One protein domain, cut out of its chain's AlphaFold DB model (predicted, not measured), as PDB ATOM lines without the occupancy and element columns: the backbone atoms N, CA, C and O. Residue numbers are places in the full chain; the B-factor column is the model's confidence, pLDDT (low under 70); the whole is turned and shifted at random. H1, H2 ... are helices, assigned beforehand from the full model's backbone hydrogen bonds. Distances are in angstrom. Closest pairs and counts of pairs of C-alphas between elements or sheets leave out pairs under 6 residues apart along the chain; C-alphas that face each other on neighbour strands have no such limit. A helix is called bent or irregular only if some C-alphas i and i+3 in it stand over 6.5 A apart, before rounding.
ATOM      1  N   ALA A 415     -13.837  -5.820 -36.067       76.38
ATOM      2  CA  ALA A 415     -14.027  -5.468 -34.660       76.38
ATOM      3  C   ALA A 415     -13.257  -6.401 -33.708       76.38
ATOM      4  O   ALA A 415     -12.630  -5.934 -32.758       76.38
ATOM      5  N   GLU A 416     -13.260  -7.707 -33.979       79.12
ATOM      6  CA  GLU A 416     -12.543  -8.706 -33.180       79.12
ATOM      7  C   GLU A 416     -11.025  -8.565 -33.333       79.12
ATOM      8  O   GLU A 416     -10.310  -8.559 -32.334       79.12
ATOM      9  N   VAL A 417     -10.520  -8.349 -34.555       78.12
ATOM     10  CA  VAL A 417      -9.076  -8.159 -34.789       78.12
ATOM     11  C   VAL A 417      -8.553  -6.865 -34.140       78.12
ATOM     12  O   VAL A 417      -7.451  -6.849 -33.592       78.12
ATOM     13  N   LEU A 418      -9.350  -5.790 -34.111       77.94
ATOM     14  CA  LEU A 418      -9.003  -4.563 -33.378       77.94
ATOM     15  C   LEU A 418      -9.058  -4.754 -31.848       77.94
ATOM     16  O   LEU A 418      -8.233  -4.189 -31.124       77.94
ATOM     17  N   ALA A 419      -9.973  -5.585 -31.338       80.69
ATOM     18  CA  ALA A 419     -10.003  -5.962 -29.922       80.69
ATOM     19  C   ALA A 419      -8.789  -6.830 -29.531       80.69
ATOM     20  O   ALA A 419      -8.215  -6.653 -28.453       80.69
ATOM     21  N   PHE A 420      -8.342  -7.715 -30.426       81.62
ATOM     22  CA  PHE A 420      -7.111  -8.492 -30.273       81.62
ATOM     23  C   PHE A 420      -5.884  -7.583 -30.184       81.62
ATOM     24  O   PHE A 420      -5.129  -7.690 -29.221       81.62
ATOM     25  N   ALA A 421      -5.728  -6.627 -31.102       78.19
ATOM     26  CA  ALA A 421      -4.626  -5.665 -31.062       78.19
ATOM     27  C   ALA A 421      -4.626  -4.809 -29.780       78.19
ATOM     28  O   ALA A 421      -3.592  -4.639 -29.133       78.19
ATOM     29  N   SER A 422      -5.805  -4.365 -29.335       79.44
ATOM     30  CA  SER A 422      -5.978  -3.658 -28.053       79.44
ATOM     31  C   SER A 422      -5.567  -4.524 -26.843       79.44
ATOM     32  O   SER A 422      -5.053  -4.026 -25.839       79.44
ATOM     33  N   THR A 423      -5.745  -5.845 -26.946       79.62
ATOM     34  CA  THR A 423      -5.301  -6.830 -25.943       79.62
ATOM     35  C   THR A 423      -3.778  -7.043 -25.976       79.62
ATOM     36  O   THR A 423      -3.167  -7.271 -24.932       79.62
ATOM     37  N   LEU A 424      -3.126  -6.912 -27.140       78.19
ATOM     38  CA  LEU A 424      -1.658  -6.943 -27.242       78.19
ATOM     39  C   LEU A 424      -1.018  -5.727 -26.561       78.19
ATOM     40  O   LEU A 424      -0.087  -5.893 -25.774       78.19
ATOM     41  N   GLN A 425      -1.573  -4.528 -26.773       75.00
ATOM     42  CA  GLN A 425      -1.117  -3.279 -26.138       75.00
ATOM     43  C   GLN A 425      -1.183  -3.310 -24.601       75.00
ATOM     44  O   GLN A 425      -0.467  -2.570 -23.930       75.00
ATOM     45  N   THR A 426      -2.022  -4.182 -24.035       79.62
ATOM     46  CA  THR A 426      -2.178  -4.396 -22.587       79.62
ATOM     47  C   THR A 426      -1.429  -5.634 -22.067       79.62
ATOM     48  O   THR A 426      -1.568  -5.994 -20.899       79.62
ATOM     49  N   GLY A 427      -0.593  -6.268 -22.899       75.12
ATOM     50  CA  GLY A 427       0.289  -7.379 -22.518       75.12
ATOM     51  C   GLY A 427      -0.321  -8.782 -22.635       75.12
ATOM     52  O   GLY A 427       0.325  -9.760 -22.269       75.12
ATOM     53  N   GLY A 428      -1.535  -8.927 -23.175       79.19
ATOM     54  CA  GLY A 428      -2.264 -10.202 -23.246       79.19
ATOM     55  C   GLY A 428      -1.817 -11.184 -24.340       79.19
ATOM     56  O   GLY A 428      -2.537 -12.141 -24.620       79.19
ATOM     57  N   ALA A 429      -0.660 -10.966 -24.976       73.12
ATOM     58  CA  ALA A 429      -0.224 -11.678 -26.183       73.12
ATOM     59  C   ALA A 429      -0.192 -13.211 -26.042       73.12
ATOM     60  O   ALA A 429      -0.703 -13.918 -26.911       73.12
ATOM     61  N   GLN A 430       0.363 -13.725 -24.940       71.62
ATOM     62  CA  GLN A 430       0.463 -15.168 -24.705       71.62
ATOM     63  C   GLN A 430      -0.921 -15.804 -24.513       71.62
ATOM     64  O   GLN A 430      -1.274 -16.728 -25.242       71.62
ATOM     65  N   ALA A 431      -1.741 -15.259 -23.609       73.81
ATOM     66  CA  ALA A 431      -3.086 -15.771 -23.339       73.81
ATOM     67  C   ALA A 431      -4.001 -15.707 -24.577       73.81
ATOM     68  O   ALA A 431      -4.831 -16.591 -24.781       73.81
ATOM     69  N   LEU A 432      -3.847 -14.683 -25.422       72.75
ATOM     70  CA  LEU A 432      -4.606 -14.548 -26.663       72.75
ATOM     71  C   LEU A 432      -4.178 -15.586 -27.717       72.75
ATOM     72  O   LEU A 432      -5.034 -16.229 -28.329       72.75
ATOM     73  N   SER A 433      -2.866 -15.778 -27.888       72.25
ATOM     74  CA  SER A 433      -2.292 -16.790 -28.783       72.25
ATOM     75  C   SER A 433      -2.693 -18.208 -28.364       72.25
ATOM     76  O   SER A 433      -3.178 -18.981 -29.188       72.25
ATOM     77  N   GLU A 434      -2.598 -18.531 -27.070       67.12
ATOM     78  CA  GLU A 434      -2.995 -19.830 -26.513       67.12
ATOM     79  C   GLU A 434      -4.503 -20.094 -26.655       67.12
ATOM     80  O   GLU A 434      -4.897 -21.198 -27.022       67.12
ATOM     81  N   ARG A 435      -5.351 -19.082 -26.413       70.06
ATOM     82  CA  ARG A 435      -6.818 -19.221 -26.440       70.06
ATOM     83  C   ARG A 435      -7.403 -19.403 -27.842       70.06
ATOM     84  O   ARG A 435      -8.413 -20.087 -27.983       70.06
ATOM     85  N   HIS A 436      -6.819 -18.759 -28.852       62.56
ATOM     86  CA  HIS A 436      -7.348 -18.764 -30.224       62.56
ATOM     87  C   HIS A 436      -6.461 -19.526 -31.225       62.56
ATOM     88  O   HIS A 436      -6.869 -19.722 -32.370       62.56
ATOM     89  N   HIS A 437      -5.277 -19.984 -30.807       63.81
ATOM     90  CA  HIS A 437      -4.260 -20.618 -31.655       63.81
ATOM     91  C   HIS A 437      -3.883 -19.750 -32.873       63.81
ATOM     92  O   HIS A 437      -3.863 -20.230 -34.011       63.81
ATOM     93  N   ILE A 438      -3.621 -18.459 -32.623       66.94
ATOM     94  CA  ILE A 438      -3.325 -17.435 -33.640       66.94
ATOM     95  C   ILE A 438      -1.900 -16.884 -33.520       66.94
ATOM     96  O   ILE A 438      -1.386 -16.673 -32.425       66.94
ATOM     97  N   ASP A 439      -1.285 -16.578 -34.663       69.12
ATOM     98  CA  ASP A 439      -0.032 -15.823 -34.718       69.12
ATOM     99  C   ASP A 439      -0.325 -14.330 -34.492       69.12
ATOM    100  O   ASP A 439      -0.728 -13.606 -35.404       69.12
ATOM    101  N   VAL A 440      -0.120 -13.870 -33.257       72.50
ATOM    102  CA  VAL A 440      -0.345 -12.471 -32.855       72.50
ATOM    103  C   VAL A 440       0.578 -11.473 -33.562       72.50
ATOM    104  O   VAL A 440       0.272 -10.287 -33.573       72.50
ATOM    105  N   SER A 441       1.666 -11.923 -34.206       73.75
ATOM    106  CA  SER A 441       2.505 -11.046 -35.035       73.75
ATOM    107  C   SER A 441       1.884 -10.745 -36.406       73.75
ATOM    108  O   SER A 441       2.303  -9.794 -37.072       73.75
ATOM    109  N   LYS A 442       0.864 -11.516 -36.820       77.38
ATOM    110  CA  LYS A 442       0.205 -11.451 -38.136       77.38
ATOM    111  C   LYS A 442      -1.313 -11.256 -38.034       77.38
ATOM    112  O   LYS A 442      -2.080 -11.921 -38.731       77.38
ATOM    113  N   LEU A 443      -1.770 -10.337 -37.178       77.00
ATOM    114  CA  LEU A 443      -3.201 -10.006 -37.041       77.00
ATOM    115  C   LEU A 443      -3.870  -9.625 -38.377       77.00
ATOM    116  O   LEU A 443      -5.057  -9.876 -38.574       77.00
ATOM    117  N   GLU A 444      -3.117  -9.074 -39.329       80.31
ATOM    118  CA  GLU A 444      -3.591  -8.788 -40.680       80.31
ATOM    119  C   GLU A 444      -4.049 -10.043 -41.443       80.31
ATOM    120  O   GLU A 444      -4.991  -9.955 -42.234       80.31
ATOM    121  N   ASP A 445      -3.449 -11.212 -41.196       73.75
ATOM    122  CA  ASP A 445      -3.827 -12.490 -41.819       73.75
ATOM    123  C   ASP A 445      -5.092 -13.103 -41.169       73.75
ATOM    124  O   ASP A 445      -5.599 -14.112 -41.658       73.75
ATOM    125  N   LEU A 446      -5.651 -12.490 -40.115       74.12
ATOM    126  CA  LEU A 446      -6.907 -12.914 -39.469       74.12
ATOM    127  C   LEU A 446      -8.155 -12.201 -40.016       74.12
ATOM    128  O   LEU A 446      -9.269 -12.699 -39.847       74.12
ATOM    129  N   LEU A 447      -7.977 -11.047 -40.670       73.75
ATOM    130  CA  LEU A 447      -9.068 -10.252 -41.244       73.75
ATOM    131  C   LEU A 447      -9.732 -10.961 -42.432       73.75
ATOM    132  O   LEU A 447      -9.051 -11.405 -43.364       73.75
ATOM    133  N   ALA A 448     -11.065 -10.967 -42.447       70.94
ATOM    134  CA  ALA A 448     -11.854 -11.366 -43.609       70.94
ATOM    135  C   ALA A 448     -11.519 -10.521 -44.861       70.94
ATOM    136  O   ALA A 448     -11.186  -9.338 -44.762       70.94
ATOM    137  N   GLU A 449     -11.649 -11.121 -46.051       67.88
ATOM    138  CA  GLU A 449     -11.348 -10.459 -47.335       67.88
ATOM    139  C   GLU A 449     -12.157  -9.172 -47.551       67.88
ATOM    140  O   GLU A 449     -11.603  -8.174 -47.998       67.88
ATOM    141  N   ASP A 450     -13.432  -9.143 -47.150       74.81
ATOM    142  CA  ASP A 450     -14.275  -7.947 -47.280       74.81
ATOM    143  C   ASP A 450     -13.884  -6.820 -46.306       74.81
ATOM    144  O   ASP A 450     -14.232  -5.660 -46.526       74.81
ATOM    145  N   ASP A 451     -13.179  -7.139 -45.216       80.56
ATOM    146  CA  ASP A 451     -12.777  -6.186 -44.176       80.56
ATOM    147  C   ASP A 451     -11.369  -5.619 -44.396       80.56
ATOM    148  O   ASP A 451     -11.098  -4.474 -44.021       80.56
ATOM    149  N   PHE A 452     -10.483  -6.360 -45.065       82.94
ATOM    150  CA  PHE A 452      -9.112  -5.909 -45.302       82.94
ATOM    151  C   PHE A 452      -9.031  -4.583 -46.099       82.94
ATOM    152  O   PHE A 452      -8.360  -3.656 -45.627       82.94
ATOM    153  N   PRO A 453      -9.756  -4.390 -47.226       82.88
ATOM    154  CA  PRO A 453      -9.778  -3.113 -47.939       82.88
ATOM    155  C   PRO A 453     -10.427  -1.982 -47.134       82.88
ATOM    156  O   PRO A 453     -10.086  -0.815 -47.340       82.88
ATOM    157  N   LYS A 454     -11.335  -2.294 -46.195       84.44
ATOM    158  CA  LYS A 454     -11.942  -1.286 -45.310       84.44
ATOM    159  C   LYS A 454     -10.905  -0.706 -44.352       84.44
ATOM    160  O   LYS A 454     -10.947   0.502 -44.112       84.44
ATOM    161  N   LEU A 455      -9.978  -1.528 -43.854       85.50
ATOM    162  CA  LEU A 455      -8.913  -1.105 -42.945       85.50
ATOM    163  C   LEU A 455      -7.743  -0.447 -43.693       85.50
ATOM    164  O   LEU A 455      -7.493   0.741 -43.514       85.50
ATOM    165  N   PHE A 456      -7.076  -1.186 -44.584       85.75
ATOM    166  CA  PHE A 456      -5.835  -0.741 -45.236       85.75
ATOM    167  C   PHE A 456      -6.045   0.161 -46.464       85.75
ATOM    168  O   PHE A 456      -5.075   0.614 -47.069       85.75
ATOM    169  N   LYS A 457      -7.302   0.417 -46.862       87.50
ATOM    170  CA  LYS A 457      -7.689   1.214 -48.049       87.50
ATOM    171  C   LYS A 457      -7.081   0.715 -49.368       87.50
ATOM    172  O   LYS A 457      -7.002   1.457 -50.346       87.50
ATOM    173  N   MET A 458      -6.674  -0.553 -49.407       84.44
ATOM    174  CA  MET A 458      -6.111  -1.218 -50.575       84.44
ATOM    175  C   MET A 458      -6.448  -2.717 -50.571       84.44
ATOM    176  O   MET A 458      -6.647  -3.286 -49.497       84.44
ATOM    177  N   PRO A 459      -6.481  -3.367 -51.746       77.25
ATOM    178  CA  PRO A 459      -6.527  -4.823 -51.859       77.25
ATOM    179  C   PRO A 459      -5.355  -5.525 -51.145       77.25
ATOM    180  O   PRO A 459      -4.243  -4.986 -51.093       77.25
ATOM    181  N   ARG A 460      -5.595  -6.729 -50.604       72.56
ATOM    182  CA  ARG A 460      -4.618  -7.498 -49.806       72.56
ATOM    183  C   ARG A 460      -3.381  -7.903 -50.604       72.56
ATOM    184  O   ARG A 460      -2.267  -7.791 -50.102       72.56
ATOM    185  N   ASP A 461      -3.560  -8.278 -51.863       67.56
ATOM    186  CA  ASP A 461      -2.486  -8.571 -52.815       67.56
ATOM    187  C   ASP A 461      -1.509  -7.391 -52.982       67.56
ATOM    188  O   ASP A 461      -0.294  -7.588 -53.027       67.56
ATOM    189  N   LYS A 462      -2.013  -6.146 -53.004       75.50
ATOM    190  CA  LYS A 462      -1.169  -4.945 -53.099       75.50
ATOM    191  C   LYS A 462      -0.409  -4.677 -51.814       75.50
ATOM    192  O   LYS A 462       0.689  -4.131 -51.890       75.50
ATOM    193  N   PHE A 463      -0.981  -5.027 -50.662       82.44
ATOM    194  CA  PHE A 463      -0.304  -4.941 -49.372       82.44
ATOM    195  C   PHE A 463       0.808  -5.989 -49.267       82.44
ATOM    196  O   PHE A 463       1.942  -5.627 -48.966       82.44
ATOM    197  N   ASP A 464       0.520  -7.258 -49.575       76.25
ATOM    198  CA  ASP A 464       1.495  -8.355 -49.502       76.25
ATOM    199  C   ASP A 464       2.667  -8.191 -50.481       76.25
ATOM    200  O   ASP A 464       3.788  -8.582 -50.164       76.25
ATOM    201  N   ALA A 465       2.446  -7.524 -51.616       75.69
ATOM    202  CA  ALA A 465       3.490  -7.143 -52.566       75.69
ATOM    203  C   ALA A 465       4.496  -6.097 -52.040       75.69
ATOM    204  O   ALA A 465       5.492  -5.812 -52.710       75.69
ATOM    205  N   MET A 466       4.237  -5.455 -50.893       81.25
ATOM    206  CA  MET A 466       5.098  -4.389 -50.377       81.25
ATOM    207  C   MET A 466       6.259  -4.929 -49.527       81.25
ATOM    208  O   MET A 466       6.082  -5.890 -48.775       81.25
ATOM    209  N   PRO A 467       7.429  -4.256 -49.541       81.75
ATOM    210  CA  PRO A 467       8.514  -4.543 -48.609       81.75
ATOM    211  C   PRO A 467       8.044  -4.550 -47.149       81.75
ATOM    212  O   PRO A 467       7.212  -3.735 -46.745       81.75
ATOM    213  N   GLU A 468       8.621  -5.438 -46.342       82.31
ATOM    214  CA  GLU A 468       8.206  -5.688 -44.957       82.31
ATOM    215  C   GLU A 468       8.151  -4.422 -44.092       82.31
ATOM    216  O   GLU A 468       7.138  -4.179 -43.442       82.31
ATOM    217  N   TRP A 469       9.160  -3.547 -44.176       82.62
ATOM    218  CA  TRP A 469       9.185  -2.267 -43.454       82.62
ATOM    219  C   TRP A 469       7.973  -1.370 -43.764       82.62
ATOM    220  O   TRP A 469       7.509  -0.620 -42.904       82.62
ATOM    221  N   LYS A 470       7.439  -1.447 -44.989       87.62
ATOM    222  CA  LYS A 470       6.285  -0.656 -45.428       87.62
ATOM    223  C   LYS A 470       4.974  -1.278 -44.948       87.62
ATOM    224  O   LYS A 470       4.087  -0.543 -44.522       87.62
ATOM    225  N   ARG A 471       4.877  -2.615 -44.951       88.00
ATOM    226  CA  ARG A 471       3.757  -3.352 -44.336       88.00
ATOM    227  C   ARG A 471       3.692  -3.097 -42.829       88.00
ATOM    228  O   ARG A 471       2.623  -2.780 -42.322       88.00
ATOM    229  N   LEU A 472       4.834  -3.138 -42.139       84.69
ATOM    230  CA  LEU A 472       4.938  -2.863 -40.702       84.69
ATOM    231  C   LEU A 472       4.490  -1.436 -40.354       84.69
ATOM    232  O   LEU A 472       3.727  -1.251 -39.411       84.69
ATOM    233  N   ARG A 473       4.886  -0.436 -41.151       86.25
ATOM    234  CA  ARG A 473       4.420   0.945 -40.971       86.25
ATOM    235  C   ARG A 473       2.906   1.080 -41.166       86.25
ATOM    236  O   ARG A 473       2.244   1.675 -40.329       86.25
ATOM    237  N   LEU A 474       2.348   0.476 -42.218       88.25
ATOM    238  CA  LEU A 474       0.897   0.480 -42.439       88.25
ATOM    239  C   LEU A 474       0.140  -0.226 -41.304       88.25
ATOM    240  O   LEU A 474      -0.925   0.240 -40.914       88.25
ATOM    241  N   LYS A 475       0.692  -1.311 -40.744       87.88
ATOM    242  CA  LYS A 475       0.169  -1.977 -39.539       87.88
ATOM    243  C   LYS A 475       0.189  -1.057 -38.321       87.88
ATOM    244  O   LYS A 475      -0.803  -1.011 -37.599       87.88
ATOM    245  N   GLN A 476       1.265  -0.293 -38.126       83.94
ATOM    246  CA  GLN A 476       1.357   0.715 -37.066       83.94
ATOM    247  C   GLN A 476       0.296   1.811 -37.221       83.94
ATOM    248  O   GLN A 476      -0.414   2.101 -36.259       83.94
ATOM    249  N   ASP A 477       0.121   2.339 -38.436       84.31
ATOM    250  CA  ASP A 477      -0.872   3.377 -38.747       84.31
ATOM    251  C   ASP A 477      -2.326   2.921 -38.473       84.31
ATOM    252  O   ASP A 477      -3.176   3.748 -38.144       84.31
ATOM    253  N   VAL A 478      -2.622   1.613 -38.574       84.06
ATOM    254  CA  VAL A 478      -3.947   1.026 -38.267       84.06
ATOM    255  C   VAL A 478      -4.031   0.312 -36.908       84.06
ATOM    256  O   VAL A 478      -5.052  -0.299 -36.600       84.06
ATOM    257  N   GLY A 479      -2.978   0.379 -36.088       78.06
ATOM    258  CA  GLY A 479      -2.952  -0.193 -34.738       78.06
ATOM    259  C   GLY A 479      -2.787  -1.717 -34.640       78.06
ATOM    260  O   GLY A 479      -3.025  -2.253 -33.566       78.06
TER     261      GLY A 479
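This is residues 415 to 479 of the 481 residues of the protein "HP domain-containing protein" of Gonapodya prolifera (strain JEL478) (UniProt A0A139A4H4). Two small groups of three helices sit side by side: H1, H2 and H3 pack together, while H4, H5 and H6 form a looser group round the other end, with H3 nearest the middle. H2 and H5 lie toward opposite ends of the longest axis, and residues 464 to 470 stick out. The printed part has 65 residues with six named helices, H1 to H6 in order, and no named strand: all helix. It is compact, with a radius of gyration of the C-alphas of 12.0 A and spans of 32 by 24 by 17 A.

Find C-alpha 415 at (-14.027, -5.468, -34.660); from there H1 runs 15.6 A to residue 425. Next come H2, residues 429 to 436, 10.8 A; H3, 440 to 446; H4, 452 to 456; and H5, 460 to 464. H6, residues 468 to 477, runs 14.3 A to C-alpha 477 at (-0.872, 3.377, -38.747).

H1 and H2, a helical hairpin, only just touch, with 3 pairs of C-alphas within 8 A, closest at Thr 423 and Ala 429, 7.0 A. H1 touches H3, closest at the C-alphas of Val 417 and Leu 443, 6.6 A, opposite ways at a shallow tilt of 12 degrees. H5 and H6 are close but not clearly touching; their closest C-alphas, Phe 463 and Arg 471, are 6.7 A apart. H1 and H6 are apart. H3 is irregular: C-alphas 441 and 444 are 8.6 A apart, with 0 of 3 O i to N i+4 and 2 of 4 O i to N i+3 pairs within hydrogen-bond range. Every O i to N i+4 pair is within range in H1, H2, H4, H5 and H6.

Look for the farthest C-alphas at Ala 431 and Lys 462, 31.7 A apart. The printed part has no cut, and its five links between helices are tight. The pLDDT is under 70 at residues 434, 436 to 439, 449 and 461.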